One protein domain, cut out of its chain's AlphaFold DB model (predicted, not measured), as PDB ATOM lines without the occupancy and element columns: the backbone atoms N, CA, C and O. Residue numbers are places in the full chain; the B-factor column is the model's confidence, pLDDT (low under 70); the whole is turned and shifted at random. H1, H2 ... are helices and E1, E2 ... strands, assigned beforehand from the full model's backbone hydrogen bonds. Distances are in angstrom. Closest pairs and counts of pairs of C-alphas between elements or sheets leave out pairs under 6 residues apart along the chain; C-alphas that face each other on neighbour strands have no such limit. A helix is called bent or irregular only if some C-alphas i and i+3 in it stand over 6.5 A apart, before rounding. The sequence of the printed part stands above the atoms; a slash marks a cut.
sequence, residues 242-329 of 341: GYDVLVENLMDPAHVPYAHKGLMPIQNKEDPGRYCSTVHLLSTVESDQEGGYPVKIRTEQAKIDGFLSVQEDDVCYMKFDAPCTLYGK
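What this domain is: This is residues 242 to 329 of the 341 residues of the protein "Rieske domain-containing protein" of Oryza sativa subsp. japonica (UniProt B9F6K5). A four-stranded antiparallel sheet makes one end of an elongated shape, and a long loop, residues 260 to 296, makes the other. Two short helices follow each other at nearly a right angle: H1 grazes the sheet with residues 247 to 251, and H2 sits between the sheet and the loop's far end. The 88 printed residues run H1, H2, E1, E2, E3, E4; the sheet's order is E1, E2, E3, E4, and the class is mixed, with under half of the residues in named elements. The whole is only just compact, close to loose, with a radius of gyration of the C-alphas of 14.5 A and spans of 44 by 26 by 24 A.

Where its parts are: Find C-alpha 297 at (-66.887, -86.342, 185.036); from there E1 runs 16.9 A to residue 303. E2 is residues 306 to 311, 17.0 A, E3 residues 316 to 321, 16.5 A, and E4 residues 325 to 329, 13.6 A, ending at (-77.393, -80.286, 176.245). H1, residues 243 to 251, begins at (-69.399, -96.343, 165.635) and spans 12.3 A; H2 is residues 253 to 259, 10.4 A.

How they stand to each other: The strands form a meander, each the antiparallel neighbour of the one before, in three hairpins. Look for N 300 and O 308 at 2.9 A between E1 and E2, N 309 and O 318 at 2.9 A between E2 and E3, and N 319 and O 327 at 2.8 A between E3 and E4. H1 only grazes the sheet; its closest C-alphas to E3 are those of Met 251 and Met 318, 6.9 A. H1 and H2 are close but not clearly touching, C-alphas 249 and 255 being 8.0 A apart, and about perpendicular at 88 degrees. H2 is not on the sheet. Every O i to N i+4 pair is within hydrogen-bond range in H1; in H2 1 of 3 is, beside 2 of 4 O i to N i+3 pairs, and H2 is irregular, with C-alphas 254 and 257 7.1 A apart.

The domain as a whole: The C-alphas farthest apart, those of Glu 270 and Ile 304, are 44.2 A apart. The printed part has no cut, and the link from H2 to E1 is long, 37 residues. Look for pLDDT under 70 at residues 264 to 286 and 312 to 315.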
ATOM      1  N   GLY A 242     -65.321 -97.607 163.205       91.12
ATOM      2  CA  GLY A 242     -66.468 -98.132 163.943       91.12
ATOM      3  C   GLY A 242     -67.241 -97.046 164.696       91.12
ATOM      4  O   GLY A 242     -66.696 -95.999 165.052       91.12
ATOM      5  N   TYR A 243     -68.537 -97.286 164.915       89.56
ATOM      6  CA  TYR A 243     -69.399 -96.343 165.635       89.56
ATOM      7  C   TYR A 243     -68.992 -96.208 167.112       89.56
ATOM      8  O   TYR A 243     -69.192 -95.155 167.702       89.56
ATOM      9  N   ASP A 244     -68.412 -97.257 167.688       89.12
ATOM     10  CA  ASP A 244     -67.841 -97.317 169.031       89.12
ATOM     11  C   ASP A 244     -66.752 -96.256 169.221       89.12
ATOM     12  O   ASP A 244     -66.847 -95.437 170.129       89.12
ATOM     13  N   VAL A 245     -65.806 -96.176 168.282       93.00
ATOM     14  CA  VAL A 245     -64.750 -95.149 168.281       93.00
ATOM     15  C   VAL A 245     -65.345 -93.739 168.192       93.00
ATOM     16  O   VAL A 245     -64.859 -92.808 168.833       93.00
ATOM     17  N   LEU A 246     -66.411 -93.564 167.403       91.38
ATOM     18  CA  LEU A 246     -67.109 -92.282 167.315       91.38
ATOM     19  C   LEU A 246     -67.795 -91.921 168.637       91.38
ATOM     20  O   LEU A 246     -67.713 -90.774 169.064       91.38
ATOM     21  N   VAL A 247     -68.475 -92.878 169.271       89.06
ATOM     22  CA  VAL A 247     -69.157 -92.664 170.552       89.06
ATOM     23  C   VAL A 247     -68.145 -92.286 171.632       89.06
ATOM     24  O   VAL A 247     -68.355 -91.279 172.301       89.06
ATOM     25  N   GLU A 248     -67.020 -92.998 171.738       88.69
ATOM     26  CA  GLU A 248     -65.929 -92.644 172.659       88.69
ATOM     27  C   GLU A 248     -65.422 -91.217 172.420       88.69
ATOM     28  O   GLU A 248     -65.329 -90.426 173.360       88.69
ATOM     29  N   ASN A 249     -65.161 -90.847 171.161       90.31
ATOM     30  CA  ASN A 249     -64.698 -89.502 170.826       90.31
ATOM     31  C   ASN A 249     -65.722 -88.417 171.190       90.31
ATOM     32  O   ASN A 249     -65.346 -87.390 171.748       90.31
ATOM     33  N   LEU A 250     -67.004 -88.628 170.882       87.06
ATOM     34  CA  LEU A 250     -68.045 -87.639 171.161       87.06
ATOM     35  C   LEU A 250     -68.256 -87.422 172.662       87.06
ATOM     36  O   LEU A 250     -68.699 -86.351 173.067       87.06
ATOM     37  N   MET A 251     -67.963 -88.431 173.478       83.06
ATOM     38  CA  MET A 251     -68.146 -88.375 174.923       83.06
ATOM     39  C   MET A 251     -66.957 -87.826 175.699       83.06
ATOM     40  O   MET A 251     -67.135 -87.489 176.867       83.06
ATOM     41  N   ASP A 252     -65.768 -87.775 175.105       86.00
ATOM     42  CA  ASP A 252     -64.567 -87.308 175.787       86.00
ATOM     43  C   ASP A 252     -64.427 -85.781 175.666       86.00
ATOM     44  O   ASP A 252     -63.971 -85.294 174.637       86.00
ATOM     45  N   PRO A 253     -64.757 -84.967 176.680       82.00
ATOM     46  CA  PRO A 253     -64.523 -83.527 176.607       82.00
ATOM     47  C   PRO A 253     -63.035 -83.147 176.632       82.00
ATOM     48  O   PRO A 253     -62.699 -82.020 176.263       82.00
ATOM     49  N   ALA A 254     -62.128 -84.039 177.055       84.88
ATOM     50  CA  ALA A 254     -60.716 -83.705 177.229       84.88
ATOM     51  C   ALA A 254     -60.012 -83.414 175.896       84.88
ATOM     52  O   ALA A 254     -59.056 -82.638 175.872       84.88
ATOM     53  N   HIS A 255     -60.496 -83.962 174.774       88.75
ATOM     54  CA  HIS A 255     -59.933 -83.651 173.457       88.75
ATOM     55  C   HIS A 255     -60.270 -82.236 172.968       88.75
ATOM     56  O   HIS A 255     -59.616 -81.752 172.041       88.75
ATOM     57  N   VAL A 256     -61.271 -81.566 173.555       85.00
ATOM     58  CA  VAL A 256     -61.848 -80.346 172.976       85.00
ATOM     59  C   VAL A 256     -60.845 -79.194 172.844       85.00
ATOM     60  O   VAL A 256     -60.731 -78.667 171.732       85.00
ATOM     61  N   PRO A 257     -60.066 -78.830 173.881       82.06
ATOM     62  CA  PRO A 257     -59.084 -77.746 173.778       82.06
ATOM     63  C   PRO A 257     -58.008 -77.991 172.712       82.06
ATOM     64  O   PRO A 257     -57.545 -77.054 172.067       82.06
ATOM     65  N   TYR A 258     -57.650 -79.256 172.478       86.50
ATOM     66  CA  TYR A 258     -56.558 -79.630 171.579       86.50
ATOM     67  C   TYR A 258     -57.027 -79.815 170.133       86.50
ATOM     68  O   TYR A 258     -56.507 -79.189 169.211       86.50
ATOM     69  N   ALA A 259     -58.016 -80.682 169.910       89.12
ATOM     70  CA  ALA A 259     -58.437 -81.088 168.571       89.12
ATOM     71  C   ALA A 259     -59.405 -80.094 167.908       89.12
ATOM     72  O   ALA A 259     -59.469 -80.054 166.679       89.12
ATOM     73  N   HIS A 260     -60.097 -79.254 168.686       84.94
ATOM     74  CA  HIS A 260     -60.987 -78.207 168.159       84.94
ATOM     75  C   HIS A 260     -60.398 -76.794 168.273       84.94
ATOM     76  O   HIS A 260     -61.122 -75.808 168.099       84.94
ATOM     77  N   LYS A 261     -59.087 -76.664 168.521       80.62
ATOM     78  CA  LYS A 261     -58.404 -75.369 168.648       80.62
ATOM     79  C   LYS A 261     -58.635 -74.484 167.420       80.62
ATOM     80  O   LYS A 261     -58.307 -74.849 166.294       80.62
ATOM     81  N   GLY A 262     -59.197 -73.294 167.644       76.56
ATOM     82  CA  GLY A 262     -59.509 -72.323 166.586       76.56
ATOM     83  C   GLY A 262     -60.719 -72.680 165.711       76.56
ATOM     84  O   GLY A 262     -61.082 -71.884 164.847       76.56
ATOM     85  N   LEU A 263     -61.349 -73.838 165.936       76.38
ATOM     86  CA  LEU A 263     -62.575 -74.275 165.262       76.38
ATOM     87  C   LEU A 263     -63.798 -74.073 166.157       76.38
ATOM     88  O   LEU A 263     -64.828 -73.587 165.694       76.38
ATOM     89  N   MET A 264     -63.666 -74.405 167.442       67.88
ATOM     90  CA  MET A 264     -64.653 -74.089 168.467       67.88
ATOM     91  C   MET A 264     -64.146 -72.898 169.289       67.88
ATOM     92  O   MET A 264     -63.040 -72.964 169.833       67.88
ATOM     93  N   PRO A 265     -64.894 -71.783 169.364       54.06
ATOM     94  CA  PRO A 265     -64.494 -70.652 170.186       54.06
ATOM     95  C   PRO A 265     -64.620 -71.031 171.666       54.06
ATOM     96  O   PRO A 265     -65.717 -71.078 172.207       54.06
ATOM     97  N   ILE A 266     -63.489 -71.288 172.319       54.31
ATOM     98  CA  ILE A 266     -63.387 -71.336 173.781       54.31
ATOM     99  C   ILE A 266     -63.084 -69.897 174.221       54.31
ATOM    100  O   ILE A 266     -62.091 -69.314 173.779       54.31
ATOM    101  N   GLN A 267     -63.984 -69.270 174.983       50.81
ATOM    102  CA  GLN A 267     -63.881 -67.843 175.302       50.81
ATOM    103  C   GLN A 267     -62.633 -67.542 176.148       50.81
ATOM    104  O   GLN A 267     -62.282 -68.291 177.060       50.81
ATOM    105  N   ASN A 268     -61.988 -66.408 175.869       44.56
ATOM    106  CA  ASN A 268     -60.929 -65.860 176.710       44.56
ATOM    107  C   ASN A 268     -61.557 -65.037 177.854       44.56
ATOM    108  O   ASN A 268     -62.552 -64.345 177.633       44.56
ATOM    109  N   LYS A 269     -60.977 -65.088 179.060       45.28
ATOM    110  CA  LYS A 269     -61.519 -64.503 180.310       45.28
ATOM    111  C   LYS A 269     -61.744 -62.976 180.278       45.28
ATOM    112  O   LYS A 269     -62.372 -62.451 181.193       45.28
ATOM    113  N   GLU A 270     -61.247 -62.260 179.269       45.28
ATOM    114  CA  GLU A 270     -61.139 -60.790 179.275       45.28
ATOM    115  C   GLU A 270     -62.229 -60.028 178.490       45.28
ATOM    116  O   GLU A 270     -62.272 -58.804 178.583       45.28
ATOM    117  N   ASP A 271     -63.140 -60.693 177.763       44.72
ATOM    118  CA  ASP A 271     -64.221 -60.003 177.022       44.72
ATOM    119  C   ASP A 271     -65.576 -60.755 177.083       44.72
ATOM    120  O   ASP A 271     -65.846 -61.633 176.255       44.72
ATOM    121  N   PRO A 272     -66.457 -60.419 178.050       46.06
ATOM    122  CA  PRO A 272     -67.757 -61.072 178.259       46.06
ATOM    123  C   PRO A 272     -68.836 -60.735 177.209       46.06
ATOM    124  O   PRO A 272     -69.946 -61.259 177.287       46.06
ATOM    125  N   GLY A 273     -68.575 -59.830 176.258       37.69
ATOM    126  CA  GLY A 273     -69.618 -59.167 175.462       37.69
ATOM    127  C   GLY A 273     -70.143 -59.905 174.223       37.69
ATOM    128  O   GLY A 273     -70.987 -59.355 173.513       37.69
ATOM    129  N   ARG A 274     -69.676 -61.121 173.911       39.78
ATOM    130  CA  ARG A 274     -70.017 -61.817 172.654       39.78
ATOM    131  C   ARG A 274     -70.433 -63.271 172.910       39.78
ATOM    132  O   ARG A 274     -69.615 -64.084 173.313       39.78
ATOM    133  N   TYR A 275     -71.709 -63.576 172.666       34.34
ATOM    134  CA  TYR A 275     -72.331 -64.911 172.744       34.34
ATOM    135  C   TYR A 275     -71.437 -66.046 172.192       34.34
ATOM    136  O   TYR A 275     -71.029 -65.963 171.035       34.34
ATOM    137  N   CYS A 276     -71.254 -67.156 172.923       41.94
ATOM    138  CA  CYS A 276     -72.061 -68.384 172.779       41.94
ATOM    139  C   CYS A 276     -71.634 -69.491 173.771       41.94
ATOM    140  O   CYS A 276     -70.561 -69.456 174.355       41.94
ATOM    141  N   SER A 277     -72.543 -70.454 173.925       38.28
ATOM    142  CA  SER A 277     -72.549 -71.670 174.733       38.28
ATOM    143  C   SER A 277     -71.239 -72.460 174.810       38.28
ATOM    144  O   SER A 277     -70.594 -72.702 173.790       38.28
ATOM    145  N   THR A 278     -71.029 -73.014 176.009       41.16
ATOM    146  CA  THR A 278     -70.119 -74.110 176.383       41.16
ATOM    147  C   THR A 278     -68.833 -73.638 177.073       41.16
ATOM    148  O   THR A 278     -67.971 -72.996 176.488       41.16
ATOM    149  N   VAL A 279     -68.745 -74.022 178.353       46.00
ATOM    150  CA  VAL A 279     -67.608 -73.903 179.282       46.00
ATOM    151  C   VAL A 279     -67.261 -72.483 179.744       46.00
ATOM    152  O   VAL A 279     -66.183 -71.955 179.490       46.00
ATOM    153  N   HIS A 280     -68.128 -71.899 180.572       39.12
ATOM    154  CA  HIS A 280     -67.618 -71.042 181.644       39.12
ATOM    155  C   HIS A 280     -67.109 -71.955 182.763       39.12
ATOM    156  O   HIS A 280     -67.878 -72.342 183.638       39.12
ATOM    157  N   LEU A 281     -65.817 -72.293 182.753       46.16
ATOM    158  CA  LEU A 281     -65.175 -72.681 184.003       46.16
ATOM    159  C   LEU A 281     -64.896 -71.393 184.778       46.16
ATOM    160  O   LEU A 281     -63.998 -70.611 184.456       46.16
ATOM    161  N   LEU A 282     -65.663 -71.216 185.848       41.28
ATOM    162  CA  LEU A 282     -65.287 -70.500 187.065       41.28
ATOM    163  C   LEU A 282     -64.050 -71.159 187.711       41.28
ATOM    164  O   LEU A 282     -64.069 -71.507 188.885       41.28
ATOM    165  N   SER A 283     -62.968 -71.380 186.961       44.62
ATOM    166  CA  SER A 283     -61.803 -72.079 187.483       44.62
ATOM    167  C   SER A 283     -60.649 -71.122 187.729       44.62
ATOM    168  O   SER A 283     -60.095 -70.452 186.852       44.62
ATOM    169  N   THR A 284     -60.291 -71.087 189.000       47.34
ATOM    170  CA  THR A 284     -59.001 -70.691 189.556       47.34
ATOM    171  C   THR A 284     -57.905 -71.727 189.257       47.34
ATOM    172  O   THR A 284     -56.843 -71.678 189.867       47.34
ATOM    173  N   VAL A 285     -58.158 -72.682 188.354       55.06
ATOM    174  CA  VAL A 285     -57.293 -73.831 188.069       55.06
ATOM    175  C   VAL A 285     -56.377 -73.491 186.894       55.06
ATOM    176  O   VAL A 285     -56.834 -72.928 185.898       55.06
ATOM    177  N   GLU A 286     -55.089 -73.810 187.023       64.31
ATOM    178  CA  GLU A 286     -54.103 -73.639 185.953       64.31
ATOM    179  C   GLU A 286     -54.496 -74.491 184.739       64.31
ATOM    180  O   GLU A 286     -54.742 -75.692 184.863       64.31
ATOM    181  N   SER A 287     -54.573 -73.860 183.569       74.88
ATOM    182  CA  SER A 287     -54.673 -74.554 182.289       74.88
ATOM    183  C   SER A 287     -53.294 -74.664 181.648       74.88
ATOM    184  O   SER A 287     -52.433 -73.810 181.874       74.88
ATOM    185  N   ASP A 288     -53.092 -75.671 180.805       79.44
ATOM    186  CA  ASP A 288     -51.880 -75.766 179.999       79.44
ATOM    187  C   ASP A 288     -51.857 -74.724 178.858       79.44
ATOM    188  O   ASP A 288     -52.777 -73.915 178.693       79.44
ATOM    189  N   GLN A 289     -50.786 -74.732 178.058       78.06
ATOM    190  CA  GLN A 289     -50.604 -73.797 176.939       78.06
ATOM    191  C   GLN A 289     -51.718 -73.892 175.878       78.06
ATOM    192  O   GLN A 289     -52.002 -72.914 175.184       78.06
ATOM    193  N   GLU A 290     -52.331 -75.063 175.728       77.31
ATOM    194  CA  GLU A 290     -53.377 -75.337 174.746       77.31
ATOM    195  C   GLU A 290     -54.786 -75.122 175.328       77.31
ATOM    196  O   GLU A 290     -55.774 -75.224 174.603       77.31
ATOM    197  N   GLY A 291     -54.886 -74.750 176.610       75.56
ATOM    198  CA  GLY A 291     -56.144 -74.503 177.310       75.56
ATOM    199  C   GLY A 291     -56.760 -75.757 177.932       75.56
ATOM    200  O   GLY A 291     -57.916 -75.716 178.350       75.56
ATOM    201  N   GLY A 292     -56.022 -76.866 178.001       79.38
ATOM    202  CA  GLY A 292     -56.417 -78.068 178.723       79.38
ATOM    203  C   GLY A 292     -56.440 -77.835 180.231       79.38
ATOM    204  O   GLY A 292     -55.560 -77.178 180.782       79.38
ATOM    205  N   TYR A 293     -57.444 -78.382 180.908       76.94
ATOM    206  CA  TYR A 293     -57.617 -78.288 182.359       76.94
ATOM    207  C   TYR A 293     -58.155 -79.619 182.907       76.94
ATOM    208  O   TYR A 293     -58.725 -80.403 182.141       76.94
ATOM    209  N   PRO A 294     -57.996 -79.914 184.212       80.88
ATOM    210  CA  PRO A 294     -58.573 -81.112 184.813       80.88
ATOM    211  C   PRO A 294     -60.095 -81.158 184.624       80.88
ATOM    212  O   PRO A 294     -60.812 -80.298 185.134       80.88
ATOM    213  N   VAL A 295     -60.590 -82.172 183.910       78.81
ATOM    214  CA  VAL A 295     -62.028 -82.390 183.719       78.81
ATOM    215  C   VAL A 295     -62.511 -83.430 184.718       78.81
ATOM    216  O   VAL A 295     -62.023 -84.559 184.729       78.81
ATOM    217  N   LYS A 296     -63.491 -83.068 185.547       81.06
ATOM    218  CA  LYS A 296     -64.183 -84.028 186.409       81.06
ATOM    219  C   LYS A 296     -65.512 -84.424 185.781       81.06
ATOM    220  O   LYS A 296     -66.359 -83.578 185.497       81.06
ATOM    221  N   ILE A 297     -65.679 -85.727 185.584       82.75
ATOM    222  CA  ILE A 297     -66.887 -86.342 185.036       82.75
ATOM    223  C   ILE A 297     -67.425 -87.307 186.085       82.75
ATOM    224  O   ILE A 297     -66.676 -88.118 186.630       82.75
ATOM    225  N   ARG A 298     -68.726 -87.234 186.357       86.00
ATOM    226  CA  ARG A 298     -69.435 -88.202 187.191       86.00
ATOM    227  C   ARG A 298     -70.402 -88.998 186.330       86.00
ATOM    228  O   ARG A 298     -71.250 -88.425 185.648       86.00
ATOM    229  N   THR A 299     -70.326 -90.318 186.423       86.88
ATOM    230  CA  THR A 299     -71.344 -91.212 185.864       86.88
ATOM    231  C   THR A 299     -72.483 -91.342 186.869       86.88
ATOM    232  O   THR A 299     -72.292 -91.877 187.956       86.88
ATOM    233  N   GLU A 300     -73.665 -90.820 186.535       85.81
ATOM    234  CA  GLU A 300     -74.854 -90.918 187.396       85.81
ATOM    235  C   GLU A 300     -75.575 -92.254 187.221       85.81
ATOM    236  O   GLU A 300     -76.173 -92.772 188.161       85.81
ATOM    237  N   GLN A 301     -75.553 -92.798 186.004       85.31
ATOM    238  CA  GLN A 301     -76.199 -94.059 185.660       85.31
ATOM    239  C   GLN A 301     -75.336 -94.790 184.642       85.31
ATOM    240  O   GLN A 301     -74.898 -94.172 183.677       85.31
ATOM    241  N   ALA A 302     -75.133 -96.089 184.838       88.75
ATOM    242  CA  ALA A 302     -74.529 -96.988 183.866       88.75
ATOM    243  C   ALA A 302     -75.313 -98.299 183.890       88.75
ATOM    244  O   ALA A 302     -75.488 -98.895 184.952       88.75
ATOM    245  N   LYS A 303     -75.849 -98.680 182.735       88.94
ATOM    246  CA  LYS A 303     -76.661 -99.874 182.515       88.94
ATOM    247  C   LYS A 303     -76.372-100.411 181.120       88.94
ATOM    248  O   LYS A 303     -75.808 -99.719 180.272       88.94
ATOM    249  N   ILE A 304     -76.840-101.619 180.835       87.44
ATOM    250  CA  ILE A 304     -76.675-102.202 179.502       87.44
ATOM    251  C   ILE A 304     -77.421-101.442 178.390       87.44
ATOM    252  O   ILE A 304     -77.048-101.521 177.221       87.44
ATOM    253  N   ASP A 305     -78.475-100.698 178.730       87.38
ATOM    254  CA  ASP A 305     -79.245 -99.875 177.793       87.38
ATOM    255  C   ASP A 305     -78.688 -98.455 177.625       87.38
ATOM    256  O   ASP A 305     -79.195 -97.704 176.791       87.38
ATOM    257  N   GLY A 306     -77.622 -98.095 178.344       89.88
ATOM    258  CA  GLY A 306     -76.999 -96.788 178.217       89.88
ATOM    259  C   GLY A 306     -76.364 -96.263 179.498       89.88
ATOM    260  O   GLY A 306     -76.306 -96.925 180.534       89.88
ATOM    261  N   PHE A 307     -75.898 -95.022 179.443       88.88
ATOM    262  CA  PHE A 307     -75.372 -94.326 180.612       88.88
ATOM    263  C   PHE A 307     -75.661 -92.826 180.536       88.88
ATOM    264  O   PHE A 307     -75.914 -92.251 179.473       88.88
ATOM    265  N   LEU A 308     -75.597 -92.187 181.698       88.75
ATOM    266  CA  LEU A 308     -75.704 -90.747 181.873       88.75
ATOM    267  C   LEU A 308     -74.455 -90.255 182.597       88.75
ATOM    268  O   LEU A 308     -74.175 -90.677 183.721       88.75
ATOM    269  N   SER A 309     -73.732 -89.346 181.955       85.38
ATOM    270  CA  SER A 309     -72.556 -88.684 182.512       85.38
ATOM    271  C   SER A 309     -72.789 -87.182 182.605       85.38
ATOM    272  O   SER A 309     -73.432 -86.582 181.739       85.38
ATOM    273  N   VAL A 310     -72.288 -86.580 183.676       82.50
ATOM    274  CA  VAL A 310     -72.429 -85.152 183.964       82.50
ATOM    275  C   VAL A 310     -71.048 -84.596 184.288       82.50
ATOM    276  O   VAL A 310     -70.302 -85.192 185.068       82.50
ATOM    277  N   GLN A 311     -70.688 -83.478 183.662       73.94
ATOM    278  CA  GLN A 311     -69.484 -82.729 184.019       73.94
ATOM    279  C   GLN A 311     -69.739 -81.906 185.288       73.94
ATOM    280  O   GLN A 311     -70.868 -81.481 185.534       73.94
ATOM    281  N   GLU A 312     -68.699 -81.704 186.100       67.81
ATOM    282  CA  GLU A 312     -68.772 -80.912 187.337       67.81
ATOM    283  C   GLU A 312     -69.442 -79.537 187.100       67.81
ATOM    284  O   GLU A 312     -69.325 -78.955 186.020       67.81
ATOM    285  N   ASP A 313     -70.207 -79.064 188.092       63.22
ATOM    286  CA  ASP A 313     -71.068 -77.866 188.047       63.22
ATOM    287  C   ASP A 313     -72.276 -77.913 187.078       63.22
ATOM    288  O   ASP A 313     -72.824 -76.870 186.717       63.22
ATOM    289  N   ASP A 314     -72.728 -79.106 186.662       59.72
ATOM    290  CA  ASP A 314     -73.901 -79.317 185.781       59.72
ATOM    291  C   ASP A 314     -73.817 -78.554 184.437       59.72
ATOM    292  O   ASP A 314     -74.827 -78.294 183.768       59.72
ATOM    293  N   VAL A 315     -72.595 -78.202 184.019       63.44
ATOM    294  CA  VAL A 315     -72.324 -77.380 182.828       63.44
ATOM    295  C   VAL A 315     -72.752 -78.105 181.552       63.44
ATOM    296  O   VAL A 315     -73.293 -77.499 180.624       63.44
ATOM    297  N   CYS A 316     -72.542 -79.419 181.508       71.50
ATOM    298  CA  CYS A 316     -72.928 -80.273 180.397       71.50
ATOM    299  C   CYS A 316     -73.255 -81.675 180.914       71.50
ATOM    300  O   CYS A 316     -72.541 -82.215 181.761       71.50
ATOM    301  N   TYR A 317     -74.315 -82.273 180.375       81.19
ATOM    302  CA  TYR A 317     -74.565 -83.699 180.526       81.19
ATOM    303  C   TYR A 317     -74.584 -84.374 179.160       81.19
ATOM    304  O   TYR A 317     -75.052 -83.801 178.174       81.19
ATOM    305  N   MET A 318     -74.091 -85.607 179.133       86.50
ATOM    306  CA  MET A 318     -74.052 -86.476 177.967       86.50
ATOM    307  C   MET A 318     -74.751 -87.780 178.329       86.50
ATOM    308  O   MET A 318     -74.372 -88.469 179.282       86.50
ATOM    309  N   LYS A 319     -75.792 -88.101 177.568       89.06
ATOM    310  CA  LYS A 319     -76.577 -89.320 177.689       89.06
ATOM    311  C   LYS A 319     -76.373 -90.162 176.440       89.06
ATOM    312  O   LYS A 319     -76.580 -89.680 175.327       89.06
ATOM    313  N   PHE A 320     -76.009 -91.419 176.636       91.25
ATOM    314  CA  PHE A 320     -76.024 -92.417 175.582       91.25
ATOM    315  C   PHE A 320     -77.152 -93.395 175.856       91.25
ATOM    316  O   PHE A 320     -77.175 -94.023 176.910       91.25
ATOM    317  N   ASP A 321     -78.062 -93.517 174.898       91.06
ATOM    318  CA  ASP A 321     -79.080 -94.552 174.864       91.06
ATOM    319  C   ASP A 321     -78.668 -95.567 173.791       91.06
ATOM    320  O   ASP A 321     -78.590 -95.268 172.589       91.06
ATOM    321  N   ALA A 322     -78.366 -96.785 174.233       91.00
ATOM    322  CA  ALA A 322     -77.980 -97.862 173.345       91.00
ATOM    323  C   ALA A 322     -79.114 -98.144 172.336       91.00
ATOM    324  O   ALA A 322     -80.298 -98.067 172.674       91.00
ATOM    325  N   PRO A 323     -78.791 -98.492 171.080       90.38
ATOM    326  CA  PRO A 323     -77.452 -98.840 170.592       90.38
ATOM    327  C   PRO A 323     -76.660 -97.682 169.973       90.38
ATOM    328  O   PRO A 323     -75.465 -97.832 169.737       90.38
ATOM    329  N   CYS A 324     -77.307 -96.570 169.623       91.06
ATOM    330  CA  CYS A 324     -76.710 -95.579 168.718       91.06
ATOM    331  C   CYS A 324     -77.176 -94.136 168.945       91.06
ATOM    332  O   CYS A 324     -76.982 -93.288 168.078       91.06
ATOM    333  N   THR A 325     -77.806 -93.848 170.084       92.25
ATOM    334  CA  THR A 325     -78.311 -92.508 170.378       92.25
ATOM    335  C   THR A 325     -77.388 -91.815 171.362       92.25
ATOM    336  O   THR A 325     -77.262 -92.248 172.502       92.25
ATOM    337  N   LEU A 326     -76.780 -90.712 170.937       90.44
ATOM    338  CA  LEU A 326     -76.069 -89.800 171.822       90.44
ATOM    339  C   LEU A 326     -76.819 -88.474 171.878       90.44
ATOM    340  O   LEU A 326     -77.188 -87.916 170.846       90.44
ATOM    341  N   TYR A 327     -77.022 -87.971 173.085       87.56
ATOM    342  CA  TYR A 327     -77.725 -86.727 173.331       87.56
ATOM    343  C   TYR A 327     -77.032 -85.941 174.439       87.56
ATOM    344  O   TYR A 327     -76.753 -86.472 175.514       87.56
ATOM    345  N   GLY A 328     -76.781 -84.660 174.189       83.12
ATOM    346  CA  GLY A 328     -76.206 -83.752 175.169       83.12
ATOM    347  C   GLY A 328     -76.822 -82.368 175.050       83.12
ATOM    348  O   GLY A 328     -77.155 -81.921 173.952       83.12
ATOM    349  N   LYS A 329     -76.979 -81.692 176.188       71.94
ATOM    350  CA  LYS A 329     -77.393 -80.286 176.245       71.94
ATOM    351  C   LYS A 329     -76.407 -79.481 177.096       71.94
ATOM    352  O   LYS A 329     -75.926 -79.990 178.113       71.94
TER     353      LYS A 329